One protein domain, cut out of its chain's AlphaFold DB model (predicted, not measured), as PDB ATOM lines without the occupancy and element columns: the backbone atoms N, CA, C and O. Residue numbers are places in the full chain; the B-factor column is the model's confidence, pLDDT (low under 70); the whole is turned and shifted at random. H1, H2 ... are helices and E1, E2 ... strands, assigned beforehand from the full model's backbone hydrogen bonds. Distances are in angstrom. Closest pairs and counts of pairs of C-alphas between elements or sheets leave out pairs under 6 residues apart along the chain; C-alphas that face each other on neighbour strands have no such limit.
ATOM      1  N   LEU A   2     169.699 152.771 149.821       82.69
ATOM      2  CA  LEU A   2     168.980 153.437 148.711       82.69
ATOM      3  C   LEU A   2     168.921 154.971 148.832       82.69
ATOM      4  O   LEU A   2     169.330 155.680 147.920       82.69
ATOM      5  N   GLN A   3     168.521 155.490 149.997       82.88
ATOM      6  CA  GLN A   3     168.515 156.935 150.265       82.88
ATOM      7  C   GLN A   3     169.891 157.593 150.081       82.88
ATOM      8  O   GLN A   3     169.971 158.728 149.626       82.88
ATOM      9  N   ASN A   4     170.978 156.893 150.419       83.12
ATOM     10  CA  ASN A   4     172.327 157.434 150.269       83.12
ATOM     11  C   ASN A   4     172.752 157.472 148.800       83.12
ATOM     12  O   ASN A   4     173.367 158.454 148.406       83.12
ATOM     13  N   LEU A   5     172.377 156.474 147.987       85.12
ATOM     14  CA  LEU A   5     172.613 156.496 146.535       85.12
ATOM     15  C   LEU A   5     171.944 157.716 145.887       85.12
ATOM     16  O   LEU A   5     172.568 158.426 145.104       85.12
ATOM     17  N   ILE A   6     170.708 158.017 146.288       86.75
ATOM     18  CA  ILE A   6     169.984 159.203 145.812       86.75
ATOM     19  C   ILE A   6     170.677 160.491 146.287       86.75
ATOM     20  O   ILE A   6     170.880 161.410 145.498       86.75
ATOM     21  N   LYS A   7     171.098 160.559 147.559       86.00
ATOM     22  CA  LYS A   7     171.806 161.728 148.119       86.00
ATOM     23  C   LYS A   7     173.132 162.031 147.417       86.00
ATOM     24  O   LYS A   7     173.488 163.198 147.315       86.00
ATOM     25  N   VAL A   8     173.851 161.013 146.939       86.06
ATOM     26  CA  VAL A   8     175.100 161.201 146.175       86.06
ATOM     27  C   VAL A   8     174.862 161.477 144.684       86.06
ATOM     28  O   VAL A   8     175.817 161.532 143.916       86.06
ATOM     29  N   GLY A   9     173.605 161.680 144.274       87.56
ATOM     30  CA  GLY A   9     173.246 162.159 142.940       87.56
ATOM     31  C   GLY A   9     172.836 161.078 141.941       87.56
ATOM     32  O   GLY A   9     172.700 161.391 140.761       87.56
ATOM     33  N   ILE A  10     172.621 159.827 142.366       89.06
ATOM     34  CA  ILE A  10     172.088 158.795 141.465       89.06
ATOM     35  C   ILE A  10     170.596 159.071 141.201       89.06
ATOM     36  O   ILE A  10     169.820 159.138 142.162       89.06
ATOM     37  N   PRO A  11     170.162 159.220 139.932       90.94
ATOM     38  CA  PRO A  11     168.761 159.469 139.605       90.94
ATOM     39  C   PRO A  11     167.857 158.330 140.081       90.94
ATOM     40  O   PRO A  11     168.171 157.160 139.863       90.94
ATOM     41  N   LYS A  12     166.707 158.658 140.680       89.75
ATOM     42  CA  LYS A  12     165.737 157.656 141.156       89.75
ATOM     43  C   LYS A  12     165.300 156.704 140.043       89.75
ATOM     44  O   LYS A  12     165.344 155.499 140.240       89.75
ATOM     45  N   ASP A  13     165.019 157.241 138.860       89.31
ATOM     46  CA  ASP A  13     164.555 156.473 137.695       89.31
ATOM     47  C   ASP A  13     165.617 155.506 137.135       89.31
ATOM     48  O   ASP A  13     165.326 154.687 136.269       89.31
ATOM     49  N   SER A  14     166.860 155.591 137.624       91.12
ATOM     50  CA  SER A  14     167.940 154.651 137.295       91.12
ATOM     51  C   SER A  14     168.104 153.520 138.318       91.12
ATOM     52  O   SER A  14     168.932 152.630 138.124       91.12
ATOM     53  N   LEU A  15     167.340 153.546 139.416       93.81
ATOM     54  CA  LEU A  15     167.398 152.561 140.489       93.81
ATOM     55  C   LEU A  15     166.230 151.588 140.378       93.81
ATOM     56  O   LEU A  15     165.070 151.982 140.423       93.81
ATOM     57  N   VAL A  16     166.553 150.298 140.326       95.38
ATOM     58  CA  VAL A  16     165.569 149.216 140.381       95.38
ATOM     59  C   VAL A  16     165.813 148.429 141.669       95.38
ATOM     60  O   VAL A  16     166.725 147.598 141.702       95.38
ATOM     61  N   PRO A  17     165.086 148.712 142.764       95.06
ATOM     62  CA  PRO A  17     165.147 147.878 143.954       95.06
ATOM     63  C   PRO A  17     164.462 146.537 143.673       95.06
ATOM     64  O   PRO A  17     163.406 146.487 143.046       95.06
ATOM     65  N   VAL A  18     165.073 145.445 144.130       95.50
ATOM     66  CA  VAL A  18     164.634 144.077 143.825       95.50
ATOM     67  C   VAL A  18     164.484 143.288 145.115       95.50
ATOM     68  O   VAL A  18     165.376 143.322 145.964       95.50
ATOM     69  N   MET A  19     163.392 142.536 145.238       95.19
ATOM     70  CA  MET A  19     163.203 141.554 146.304       95.19
ATOM     71  C   MET A  19     162.817 140.195 145.717       95.19
ATOM     72  O   MET A  19     161.874 140.078 144.938       95.19
ATOM     73  N   MET A  20     163.557 139.159 146.107       94.50
ATOM     74  CA  MET A  20     163.260 137.768 145.766       94.50
ATOM     75  C   MET A  20     162.331 137.160 146.819       94.50
ATOM     76  O   MET A  20     162.567 137.348 148.012       94.50
ATOM     77  N   LEU A  21     161.316 136.416 146.378       93.06
ATOM     78  CA  LEU A  21     160.359 135.724 147.244       93.06
ATOM     79  C   LEU A  21     160.503 134.200 147.163       93.06
ATOM     80  O   LEU A  21     161.026 133.658 146.185       93.06
ATOM     81  N   GLY A  22     159.967 133.500 148.162       89.00
ATOM     82  CA  GLY A  22     159.891 132.035 148.189       89.00
ATOM     83  C   GLY A  22     160.676 131.368 149.314       89.00
ATOM     84  O   GLY A  22     160.645 130.142 149.419       89.00
ATOM     85  N   ILE A  23     161.340 132.149 150.169       88.12
ATOM     86  CA  ILE A  23     161.892 131.676 151.442       88.12
ATOM     87  C   ILE A  23     161.051 132.296 152.563       88.12
ATOM     88  O   ILE A  23     161.062 133.520 152.695       88.12
ATOM     89  N   PRO A  24     160.372 131.496 153.414       84.94
ATOM     90  CA  PRO A  24     159.462 132.020 154.434       84.94
ATOM     91  C   PRO A  24     160.075 133.093 155.338       84.94
ATOM     92  O   PRO A  24     159.425 134.091 155.640       84.94
ATOM     93  N   ASP A  25     161.335 132.922 155.743       82.69
ATOM     94  CA  ASP A  25     162.024 133.887 156.602       82.69
ATOM     95  C   ASP A  25     162.303 135.221 155.898       82.69
ATOM     96  O   ASP A  25     162.279 136.272 156.538       82.69
ATOM     97  N   TRP A  26     162.536 135.194 154.584       87.06
ATOM     98  CA  TRP A  26     162.818 136.387 153.784       87.06
ATOM     99  C   TRP A  26     161.521 137.107 153.409       87.06
ATOM    100  O   TRP A  26     161.452 138.336 153.480       87.06
ATOM    101  N   ASP A  27     160.465 136.346 153.114       90.38
ATOM    102  CA  ASP A  27     159.136 136.855 152.767       90.38
ATOM    103  C   ASP A  27     158.516 137.676 153.919       90.38
ATOM    104  O   ASP A  27     157.774 138.632 153.678       90.38
ATOM    105  N   ARG A  28     158.892 137.409 155.183       90.50
ATOM    106  CA  ARG A  28     158.516 138.262 156.335       90.50
ATOM    107  C   ARG A  28     158.982 139.718 156.188       90.50
ATOM    108  O   ARG A  28     158.422 140.612 156.820       90.50
ATOM    109  N   GLY A  29     160.006 139.977 155.374       89.44
ATOM    110  CA  GLY A  29     160.554 141.308 155.123       89.44
ATOM    111  C   GLY A  29     159.779 142.160 154.114       89.44
ATOM    112  O   GLY A  29     160.081 143.349 154.009       89.44
ATOM    113  N   VAL A  30     158.791 141.601 153.400       93.12
ATOM    114  CA  VAL A  30     158.128 142.254 152.252       93.12
ATOM    115  C   VAL A  30     157.526 143.606 152.613       93.12
ATOM    116  O   VAL A  30     157.808 144.604 151.956       93.12
ATOM    117  N   SER A  31     156.743 143.671 153.692       90.88
ATOM    118  CA  SER A  31     156.071 144.910 154.105       90.88
ATOM    119  C   SER A  31     157.059 146.029 154.446       90.88
ATOM    120  O   SER A  31     156.795 147.198 154.168       90.88
ATOM    121  N   ARG A  32     158.221 145.678 155.015       90.12
ATOM    122  CA  ARG A  32     159.289 146.631 155.343       90.12
ATOM    123  C   ARG A  32     160.014 147.103 154.090       90.12
ATOM    124  O   ARG A  32     160.231 148.300 153.944       90.12
ATOM    125  N   ALA A  33     160.361 146.184 153.191       91.50
ATOM    126  CA  ALA A  33     161.019 146.516 151.932       91.50
ATOM    127  C   ALA A  33     160.139 147.424 151.060       91.50
ATOM    128  O   ALA A  33     160.634 148.426 150.545       91.50
ATOM    129  N   GLN A  34     158.842 147.116 150.968       93.88
ATOM    130  CA  GLN A  34     157.874 147.927 150.235       93.88
ATOM    131  C   GLN A  34     157.786 149.336 150.821       93.88
ATOM    132  O   GLN A  34     158.030 150.302 150.109       93.88
ATOM    133  N   ARG A  35     157.568 149.455 152.139       92.00
ATOM    134  CA  ARG A  35     157.495 150.758 152.817       92.00
ATOM    135  C   ARG A  35     158.751 151.603 152.590       92.00
ATOM    136  O   ARG A  35     158.643 152.781 152.284       92.00
ATOM    137  N   LEU A  36     159.940 151.000 152.686       90.06
ATOM    138  CA  LEU A  36     161.205 151.703 152.448       90.06
ATOM    139  C   LEU A  36     161.336 152.244 151.018       90.06
ATOM    140  O   LEU A  36     162.019 153.250 150.827       90.06
ATOM    141  N   CYS A  37     160.742 151.570 150.030       93.25
ATOM    142  CA  CYS A  37     160.721 152.025 148.641       93.25
ATOM    143  C   CYS A  37     159.634 153.090 148.424       93.25
ATOM    144  O   CYS A  37     159.921 154.129 147.824       93.25
ATOM    145  N   ASP A  38     158.444 152.897 148.998       93.19
ATOM    146  CA  ASP A  38     157.330 153.850 148.944       93.19
ATOM    147  C   ASP A  38     157.725 155.210 149.548       93.19
ATOM    148  O   ASP A  38     157.507 156.251 148.928       93.19
ATOM    149  N   ASP A  39     158.410 155.208 150.701       90.88
ATOM    150  CA  ASP A  39     158.885 156.412 151.407       90.88
ATOM    151  C   ASP A  39     159.813 157.291 150.545       90.88
ATOM    152  O   ASP A  39     159.971 158.490 150.789       90.88
ATOM    153  N   ILE A  40     160.460 156.704 149.535       90.06
ATOM    154  CA  ILE A  40     161.370 157.399 148.615       90.06
ATOM    155  C   ILE A  40     160.819 157.496 147.190       90.06
ATOM    156  O   ILE A  40     161.495 158.071 146.330       90.06
ATOM    157  N   GLY A  41     159.598 157.011 146.951       92.06
ATOM    158  CA  GLY A  41     158.930 157.018 145.651       92.06
ATOM    159  C   GLY A  41     159.581 156.094 144.621       92.06
ATOM    160  O   GLY A  41     159.689 156.481 143.461       92.06
ATOM    161  N   LEU A  42     160.071 154.925 145.042       94.25
ATOM    162  CA  LEU A  42     160.556 153.869 144.150       94.25
ATOM    163  C   LEU A  42     159.591 152.683 144.153       94.25
ATOM    164  O   LEU A  42     159.078 152.297 145.199       94.25
ATOM    165  N   GLU A  43     159.402 152.066 142.991       94.38
ATOM    166  CA  GLU A  43     158.657 150.815 142.867       94.38
ATOM    167  C   GLU A  43     159.579 149.625 143.170       94.38
ATOM    168  O   GLU A  43     160.641 149.478 142.561       94.38
ATOM    169  N   LEU A  44     159.183 148.775 144.122       96.12
ATOM    170  CA  LEU A  44     159.899 147.544 144.444       96.12
ATOM    171  C   LEU A  44     159.560 146.448 143.431       96.12
ATOM    172  O   LEU A  44     158.412 146.025 143.319       96.12
ATOM    173  N   TYR A  45     160.573 145.946 142.726       96.69
ATOM    174  CA  TYR A  45     160.402 144.843 141.791       96.69
ATOM    175  C   TYR A  45     160.475 143.495 142.519       96.69
ATOM    176  O   TYR A  45     161.522 143.111 143.052       96.69
ATOM    177  N   PHE A  46     159.365 142.756 142.521       96.69
ATOM    178  CA  PHE A  46     159.303 141.415 143.099       96.69
ATOM    179  C   PHE A  46     159.627 140.339 142.070       96.69
ATOM    180  O   PHE A  46     159.075 140.324 140.972       96.69
ATOM    181  N   VAL A  47     160.465 139.386 142.473       96.06
ATOM    182  CA  VAL A  47     160.648 138.120 141.757       96.06
ATOM    183  C   VAL A  47     159.961 137.030 142.556       96.06
ATOM    184  O   VAL A  47     160.414 136.646 143.635       96.06
ATOM    185  N   HIS A  48     158.814 136.583 142.050       94.19
ATOM    186  CA  HIS A  48     157.942 135.655 142.759       94.19
ATOM    187  C   HIS A  48     158.521 134.237 142.787       94.19
ATOM    188  O   HIS A  48     159.267 133.825 141.903       94.19
ATOM    189  N   SER A  49     158.129 133.453 143.793       92.81
ATOM    190  CA  SER A  49     158.688 132.116 144.036       92.81
ATOM    191  C   SER A  49     158.598 131.159 142.833       92.81
ATOM    192  O   SER A  49     159.491 130.346 142.618       92.81
ATOM    193  N   ASN A  50     157.547 131.253 142.012       91.81
ATOM    194  CA  ASN A  50     157.435 130.479 140.767       91.81
ATOM    195  C   ASN A  50     158.519 130.844 139.743       91.81
ATOM    196  O   ASN A  50     159.078 129.955 139.108       91.81
ATOM    197  N   GLU A  51     158.806 132.134 139.581       93.50
ATOM    198  CA  GLU A  51     159.841 132.645 138.682       93.50
ATOM    199  C   GLU A  51     161.228 132.221 139.175       93.50
ATOM    200  O   GLU A  51     162.031 131.708 138.397       93.50
ATOM    201  N   VAL A  52     161.476 132.305 140.487       93.81
ATOM    202  CA  VAL A  52     162.705 131.776 141.107       93.81
ATOM    203  C   VAL A  52     162.840 130.271 140.864       93.81
ATOM    204  O   VAL A  52     163.903 129.798 140.464       93.81
ATOM    205  N   GLY A  53     161.753 129.518 141.047       91.94
ATOM    206  CA  GLY A  53     161.716 128.081 140.790       91.94
ATOM    207  C   GLY A  53     162.104 127.737 139.352       91.94
ATOM    208  O   GLY A  53     162.948 126.863 139.151       91.94
ATOM    209  N   GLN A  54     161.569 128.471 138.368       92.38
ATOM    210  CA  GLN A  54     161.917 128.315 136.951       92.38
ATOM    211  C   GLN A  54     163.398 128.596 136.683       92.38
ATOM    212  O   GLN A  54     164.036 127.833 135.958       92.38
ATOM    213  N   LEU A  55     163.961 129.646 137.288       91.88
ATOM    214  CA  LEU A  55     165.386 129.972 137.159       91.88
ATOM    215  C   LEU A  55     166.286 128.873 137.733       91.88
ATOM    216  O   LEU A  55     167.332 128.577 137.161       91.88
ATOM    217  N   LEU A  56     165.861 128.231 138.821       90.81
ATOM    218  CA  LEU A  56     166.545 127.082 139.421       90.81
ATOM    219  C   LEU A  56     166.348 125.773 138.635       90.81
ATOM    220  O   LEU A  56     166.881 124.738 139.032       90.81
ATOM    221  N   GLY A  57     165.568 125.780 137.548       89.00
ATOM    222  CA  GLY A  57     165.222 124.570 136.795       89.00
ATOM    223  C   GLY A  57     164.258 123.642 137.542       89.00
ATOM    224  O   GLY A  57     164.162 122.457 137.229       89.00
ATOM    225  N   THR A  58     163.540 124.164 138.537       82.69
ATOM    226  CA  THR A  58     162.546 123.418 139.318       82.69
ATOM    227  C   THR A  58     161.131 123.768 138.863       82.69
ATOM    228  O   THR A  58     160.814 124.918 138.557       82.69
ATOM    229  N   ALA A  59     160.245 122.774 138.820       65.38
ATOM    230  CA  ALA A  59     158.831 123.017 138.571       65.38
ATOM    231  C   ALA A  59     158.119 123.377 139.889       65.38
ATOM    232  O   ALA A  59     158.160 122.608 140.850       65.38
ATOM    233  N   GLY A  60     157.429 124.522 139.925       67.56
ATOM    234  CA  GLY A  60     156.497 124.883 140.999       67.56
ATOM    235  C   GLY A  60     156.913 126.065 141.882       67.56
ATOM    236  O   GLY A  60     157.966 126.669 141.719       67.56
ATOM    237  N   THR A  61     156.032 126.410 142.821       72.19
ATOM    238  CA  THR A  61     156.113 127.598 143.694       72.19
ATOM    239  C   THR A  61     156.836 127.359 145.022       72.19
ATOM    240  O   THR A  61     156.982 128.298 145.798       72.19
ATOM    241  N   ASN A  62     157.272 126.130 145.319       85.19
ATOM    242  CA  ASN A  62     157.856 125.754 146.614       85.19
ATOM    243  C   ASN A  62     159.281 125.192 146.472       85.19
ATOM    244  O   ASN A  62     159.612 124.145 147.028       85.19
ATOM    245  N   TRP A  63     160.127 125.862 145.688       89.06
ATOM    246  CA  TRP A  63     161.509 125.432 145.460       89.06
ATOM    247  C   TRP A  63     162.300 125.300 146.777       89.06
ATOM    248  O   TRP A  63     163.020 124.319 146.953       89.06
ATOM    249  N   ALA A  64     162.095 126.211 147.738       88.44
ATOM    250  CA  ALA A  64     162.760 126.174 149.042       88.44
ATOM    251  C   ALA A  64     162.326 124.956 149.878       88.44
ATOM    252  O   ALA A  64     163.165 124.217 150.394       88.44
ATOM    253  N   GLY A  65     161.017 124.686 149.965       87.25
ATOM    254  CA  GLY A  65     160.511 123.501 150.662       87.25
ATOM    255  C   GLY A  65     160.948 122.193 149.996       87.25
ATOM    256  O   GLY A  65     161.297 121.236 150.686       87.25
ATOM    257  N   ASN A  66     161.000 122.165 148.661       87.44
ATOM    258  CA  ASN A  66     161.494 121.016 147.903       87.44
ATOM    259  C   ASN A  66     162.983 120.756 148.174       87.44
ATOM    260  O   ASN A  66     163.363 119.603 148.381       87.44
ATOM    261  N   PHE A  67     163.807 121.807 148.235       88.62
ATOM    262  CA  PHE A  67     165.222 121.686 148.590       88.62
ATOM    263  C   PHE A  67     165.396 121.130 150.005       88.62
ATOM    264  O   PHE A  67     166.093 120.136 150.178       88.62
ATOM    265  N   LYS A  68     164.698 121.692 151.000       88.19
ATOM    266  CA  LYS A  68     164.778 121.223 152.394       88.19
ATOM    267  C   LYS A  68     164.311 119.775 152.557       88.19
ATOM    268  O   LYS A  68     164.853 119.036 153.367       88.19
ATOM    269  N   LYS A  69     163.323 119.336 151.771       88.56
ATOM    270  CA  LYS A  69     162.881 117.935 151.760       88.56
ATOM    271  C   LYS A  69     163.935 116.996 151.161       88.56
ATOM    272  O   LYS A  69     164.089 115.881 151.648       88.56
ATOM    273  N   ALA A  70     164.617 117.423 150.100       88.38
ATOM    274  CA  ALA A  70     165.663 116.637 149.448       88.38
ATOM    275  C   ALA A  70     166.975 116.615 150.253       88.38
ATOM    276  O   ALA A  70     167.674 115.606 150.252       88.38
ATOM    277  N   TYR A  71     167.272 117.704 150.967       86.88
ATOM    278  CA  TYR A  71     168.489 117.895 151.752       86.88
ATOM    279  C   TYR A  71     168.156 118.414 153.167       86.88
ATOM    280  O   TYR A  71     168.369 119.594 153.449       86.88
ATOM    281  N   PRO A  72     167.641 117.559 154.073       86.06
ATOM    282  CA  PRO A  72     167.161 117.985 155.395       86.06
ATOM    283  C   PRO A  72     168.226 118.638 156.279       86.06
ATOM    284  O   PRO A  72     167.914 119.559 157.028       86.06
ATOM    285  N   GLU A  73     169.475 118.186 156.148       85.94
ATOM    286  CA  GLU A  73     170.629 118.665 156.924       85.94
ATOM    287  C   GLU A  73     171.316 119.889 156.297       85.94
ATOM    288  O   GLU A  73     172.297 120.398 156.835       85.94
ATOM    289  N   SER A  74     170.869 120.337 155.118       80.56
ATOM    290  CA  SER A  74     171.477 121.474 154.424       80.56
ATOM    291  C   SER A  74     170.782 122.779 154.774       80.56
ATOM    292  O   SER A  74     169.554 122.861 154.812       80.56
ATOM    293  N   ASP A  75     171.586 123.824 154.955       81.44
ATOM    294  CA  ASP A  75     171.070 125.171 155.139       81.44
ATOM    295  C   ASP A  75     170.412 125.680 153.843       81.44
ATOM    296  O   ASP A  75     170.962 125.550 152.742       81.44
ATOM    297  N   LEU A  76     169.229 126.284 153.979       83.38
ATOM    298  CA  LEU A  76     168.536 126.953 152.879       83.38
ATOM    299  C   LEU A  76     169.355 128.116 152.311       83.38
ATOM    300  O   LEU A  76     169.187 128.448 151.139       83.38
ATOM    301  N   GLU A  77     170.266 128.700 153.092       78.00
ATOM    302  CA  GLU A  77     171.177 129.750 152.629       78.00
ATOM    303  C   GLU A  77     172.073 129.295 151.462       78.00
ATOM    304  O   GLU A  77     172.425 130.113 150.604       78.00
ATOM    305  N   VAL A  78     172.372 127.992 151.346       77.75
ATOM    306  CA  VAL A  78     173.186 127.447 150.245       77.75
ATOM    307  C   VAL A  78     172.467 127.615 148.908       77.75
ATOM    308  O   VAL A  78     172.998 128.212 147.969       77.75
ATOM    309  N   ILE A  79     171.233 127.114 148.816       84.19
ATOM    310  CA  ILE A  79     170.427 127.237 147.596       84.19
ATOM    311  C   ILE A  79     169.919 128.671 147.405       84.19
ATOM    312  O   ILE A  79     169.804 129.138 146.273       84.19
ATOM    313  N   GLY A  80     169.677 129.391 148.504       85.69
ATOM    314  CA  GLY A  80     169.254 130.786 148.507       85.69
ATOM    315  C   GLY A  80     170.283 131.699 147.847       85.69
ATOM    316  O   GLY A  80     169.917 132.517 147.008       85.69
ATOM    317  N   THR A  81     171.571 131.515 148.144       85.50
ATOM    318  CA  THR A  81     172.654 132.289 147.513       85.50
ATOM    319  C   THR A  81     172.685 132.087 145.997       85.50
ATOM    320  O   THR A  81     172.751 133.059 145.246       85.50
ATOM    321  N   LEU A  82     172.569 130.840 145.524       87.44
ATOM    322  CA  LEU A  82     172.475 130.555 144.087       87.44
ATOM    323  C   LEU A  82     171.234 131.208 143.462       87.44
ATOM    324  O   LEU A  82     171.328 131.824 142.399       87.44
ATOM    325  N   ALA A  83     170.081 131.098 144.125       91.44
ATOM    326  CA  ALA A  83     168.834 131.693 143.663       91.44
ATOM    327  C   ALA A  83     168.958 133.217 143.516       91.44
ATOM    328  O   ALA A  83     168.595 133.757 142.471       91.44
ATOM    329  N   VAL A  84     169.557 133.901 144.498       91.31
ATOM    330  CA  VAL A  84     169.820 135.347 144.446       91.31
ATOM    331  C   VAL A  84     170.653 135.710 143.218       91.31
ATOM    332  O   VAL A  84     170.297 136.647 142.503       91.31
ATOM    333  N   TRP A  85     171.713 134.960 142.909       89.75
ATOM    334  CA  TRP A  85     172.543 135.228 141.728       89.75
ATOM    335  C   TRP A  85     171.790 135.076 140.408       89.75
ATOM    336  O   TRP A  85     171.907 135.930 139.521       89.75
ATOM    337  N   LEU A  86     170.993 134.016 140.278       92.00
ATOM    338  CA  LEU A  86     170.179 133.778 139.088       92.00
ATOM    339  C   LEU A  86     169.118 134.866 138.917       92.00
ATOM    340  O   LEU A  86     168.917 135.358 137.805       92.00
ATOM    341  N   VAL A  87     168.492 135.282 140.017       94.31
ATOM    342  CA  VAL A  87     167.512 136.368 140.044       94.31
ATOM    343  C   VAL A  87     168.149 137.693 139.648       94.31
ATOM    344  O   VAL A  87     167.665 138.343 138.726       94.31
ATOM    345  N   LEU A  88     169.265 138.083 140.266       92.88
ATOM    346  CA  LEU A  88     169.960 139.327 139.929       92.88
ATOM    347  C   LEU A  88     170.421 139.332 138.468       92.88
ATOM    348  O   LEU A  88     170.279 140.346 137.784       92.88
ATOM    349  N   SER A  89     170.888 138.192 137.955       91.81
ATOM    350  CA  SER A  89     171.240 138.040 136.541       91.81
ATOM    351  C   SER A  89     170.038 138.166 135.609       91.81
ATOM    352  O   SER A  89     170.112 138.840 134.578       91.81
ATOM    353  N   HIS A  90     168.918 137.534 135.961       93.25
ATOM    354  CA  HIS A  90     167.669 137.627 135.214       93.25
ATOM    355  C   HIS A  90     167.161 139.074 135.158       93.25
ATOM    356  O   HIS A  90     166.892 139.601 134.076       93.25
ATOM    357  N   VAL A  91     167.101 139.738 136.311       94.94
ATOM    358  CA  VAL A  91     166.615 141.114 136.437       94.94
ATOM    359  C   VAL A  91     167.539 142.096 135.717       94.94
ATOM    360  O   VAL A  91     167.055 142.955 134.981       94.94
ATOM    361  N   SER A  92     168.859 141.930 135.822       93.75
ATOM    362  CA  SER A  92     169.821 142.790 135.119       93.75
ATOM    363  C   SER A  92     169.593 142.782 133.605       93.75
ATOM    364  O   SER A  92     169.519 143.838 132.977       93.75
ATOM    365  N   ARG A  93     169.360 141.596 133.020       93.19
ATOM    366  CA  ARG A  93     169.008 141.460 131.597       93.19
ATOM    367  C   ARG A  93     167.661 142.103 131.266       93.19
ATOM    368  O   ARG A  93     167.569 142.814 130.267       93.19
ATOM    369  N   LYS A  94     166.638 141.894 132.102       94.56
ATOM    370  CA  LYS A  94     165.296 142.478 131.918       94.56
ATOM    371  C   LYS A  94     165.337 144.007 131.851       94.56
ATOM    372  O   LYS A  94     164.727 144.593 130.961       94.56
ATOM    373  N   PHE A  95     166.096 144.635 132.745       94.44
ATOM    374  CA  PHE A  95     166.242 146.092 132.816       94.44
ATOM    375  C   PHE A  95     167.428 146.633 132.003       94.44
ATOM    376  O   PHE A  95     167.742 147.817 132.093       94.44
ATOM    377  N   LYS A  96     168.070 145.792 131.176       93.81
ATOM    378  CA  LYS A  96     169.194 146.156 130.293       93.81
ATOM    379  C   LYS A  96     170.336 146.872 131.026       93.81
ATOM    380  O   LYS A  96     170.952 147.789 130.488       93.81
ATOM    381  N   THR A  97     170.623 146.435 132.247       93.56
ATOM    382  CA  THR A  97     171.751 146.912 133.047       93.56
ATOM    383  C   THR A  97     172.811 145.824 133.163       93.56
ATOM    384  O   THR A  97     172.522 144.630 133.098       93.56
TER     385      THR A  97
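AT A GLANCE: This is residues 2 to 97 of the 165 residues of an uncharacterized protein of Bartonella sp. DB5-6 (UniProt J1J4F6). Picture an elongated body with a narrow ribbon of two short parallel strands, E1 and E2, at its core; H3 packs loosely on one side of this ribbon and the long helix H6 on the other. H1 lies at one end of the body; at the other end H5 folds back into H6 through a turn whose residues 69 to 74 stick out, and H4 crosses H6 nearby. The printed part has 96 residues with six named helices and two named strands, in the order H1, E1, H2, H3, E2, H4, H5, H6, and its class is mostly helix. It is only just compact, close to loose, with a radius of gyration of the C-alphas of 15.0 A, and spans 46 by 27 by 19 A.

HOW THE PARTS SIT: Start at E1, residues 18 to 20, and its parallel neighbour E2, residues 45 to 47, whose directions differ by 22 degrees. Look at N 19 and O 45, 2.9 A apart, and N 47 and O 19, also 2.9 A, both within hydrogen-bond range. Between these strands the chain passes through H2, residues 24 to 27, and H3, residues 30 to 38; this is a strand-helix-strand unit, two parallel neighbour strands with helices between, and its crossover is right-handed. The closest C-alphas of E1 and H3 are those of Met 19 and Ala 33, 7.8 A apart. H2 and H3 meet only through their link. Turn to H6, residues 76 to 94: its closest C-alpha to E1 is that of Val 84, 7.1 A from that of Met 20. H4, residues 49 to 55, touches residues 83 to 87 of H6, about perpendicular at 77 degrees, with the C-alphas of Leu 55 and Leu 86 closest at 6.4 A. H5, residues 63 to 70, forms a helical hairpin with H6 and touches its residues 76 to 80, at a shallow tilt of 30 degrees, opposite ways; the closest C-alphas, of Lys 68 and Leu 76, are 6.9 A apart. H4 and H5 only just touch, with 3 pairs of C-alphas within 8 A, closest at Gly 53 and Trp 63, 5.4 A, and about perpendicular at 75 degrees. H1, residues 2 to 7, touches no helix. Each O i to N i+4 pair is within hydrogen-bond range in H1, H3, H4 and H5, and 14 of 15 are in H6; H2 is too short for such a pair.

IN THESE COORDINATES: Find C-alpha 18 at (164.634, 144.077, 143.825), where E1 begins; E1 and E2 are each 6.7 A long. H6 runs 26.3 A from C-alpha 76 at (168.536, 126.953, 152.879) to C-alpha 94 at (165.296, 142.478, 131.918). H3 is 12.1 A long, H5 10.5 A and H4 9.8 A. Go back to C-alpha 2 at (168.980, 153.437, 148.711) for H1, 8.8 A long; H2 is 5.1 A long.

THE WHOLE: The two C-alphas farthest apart are those of Gly 9 and Ala 70, 46.6 A. The printed part has no cut, and no link is long. The mean pLDDT of the printed part is 89.3; look for values under 70 at residues 59 to 60.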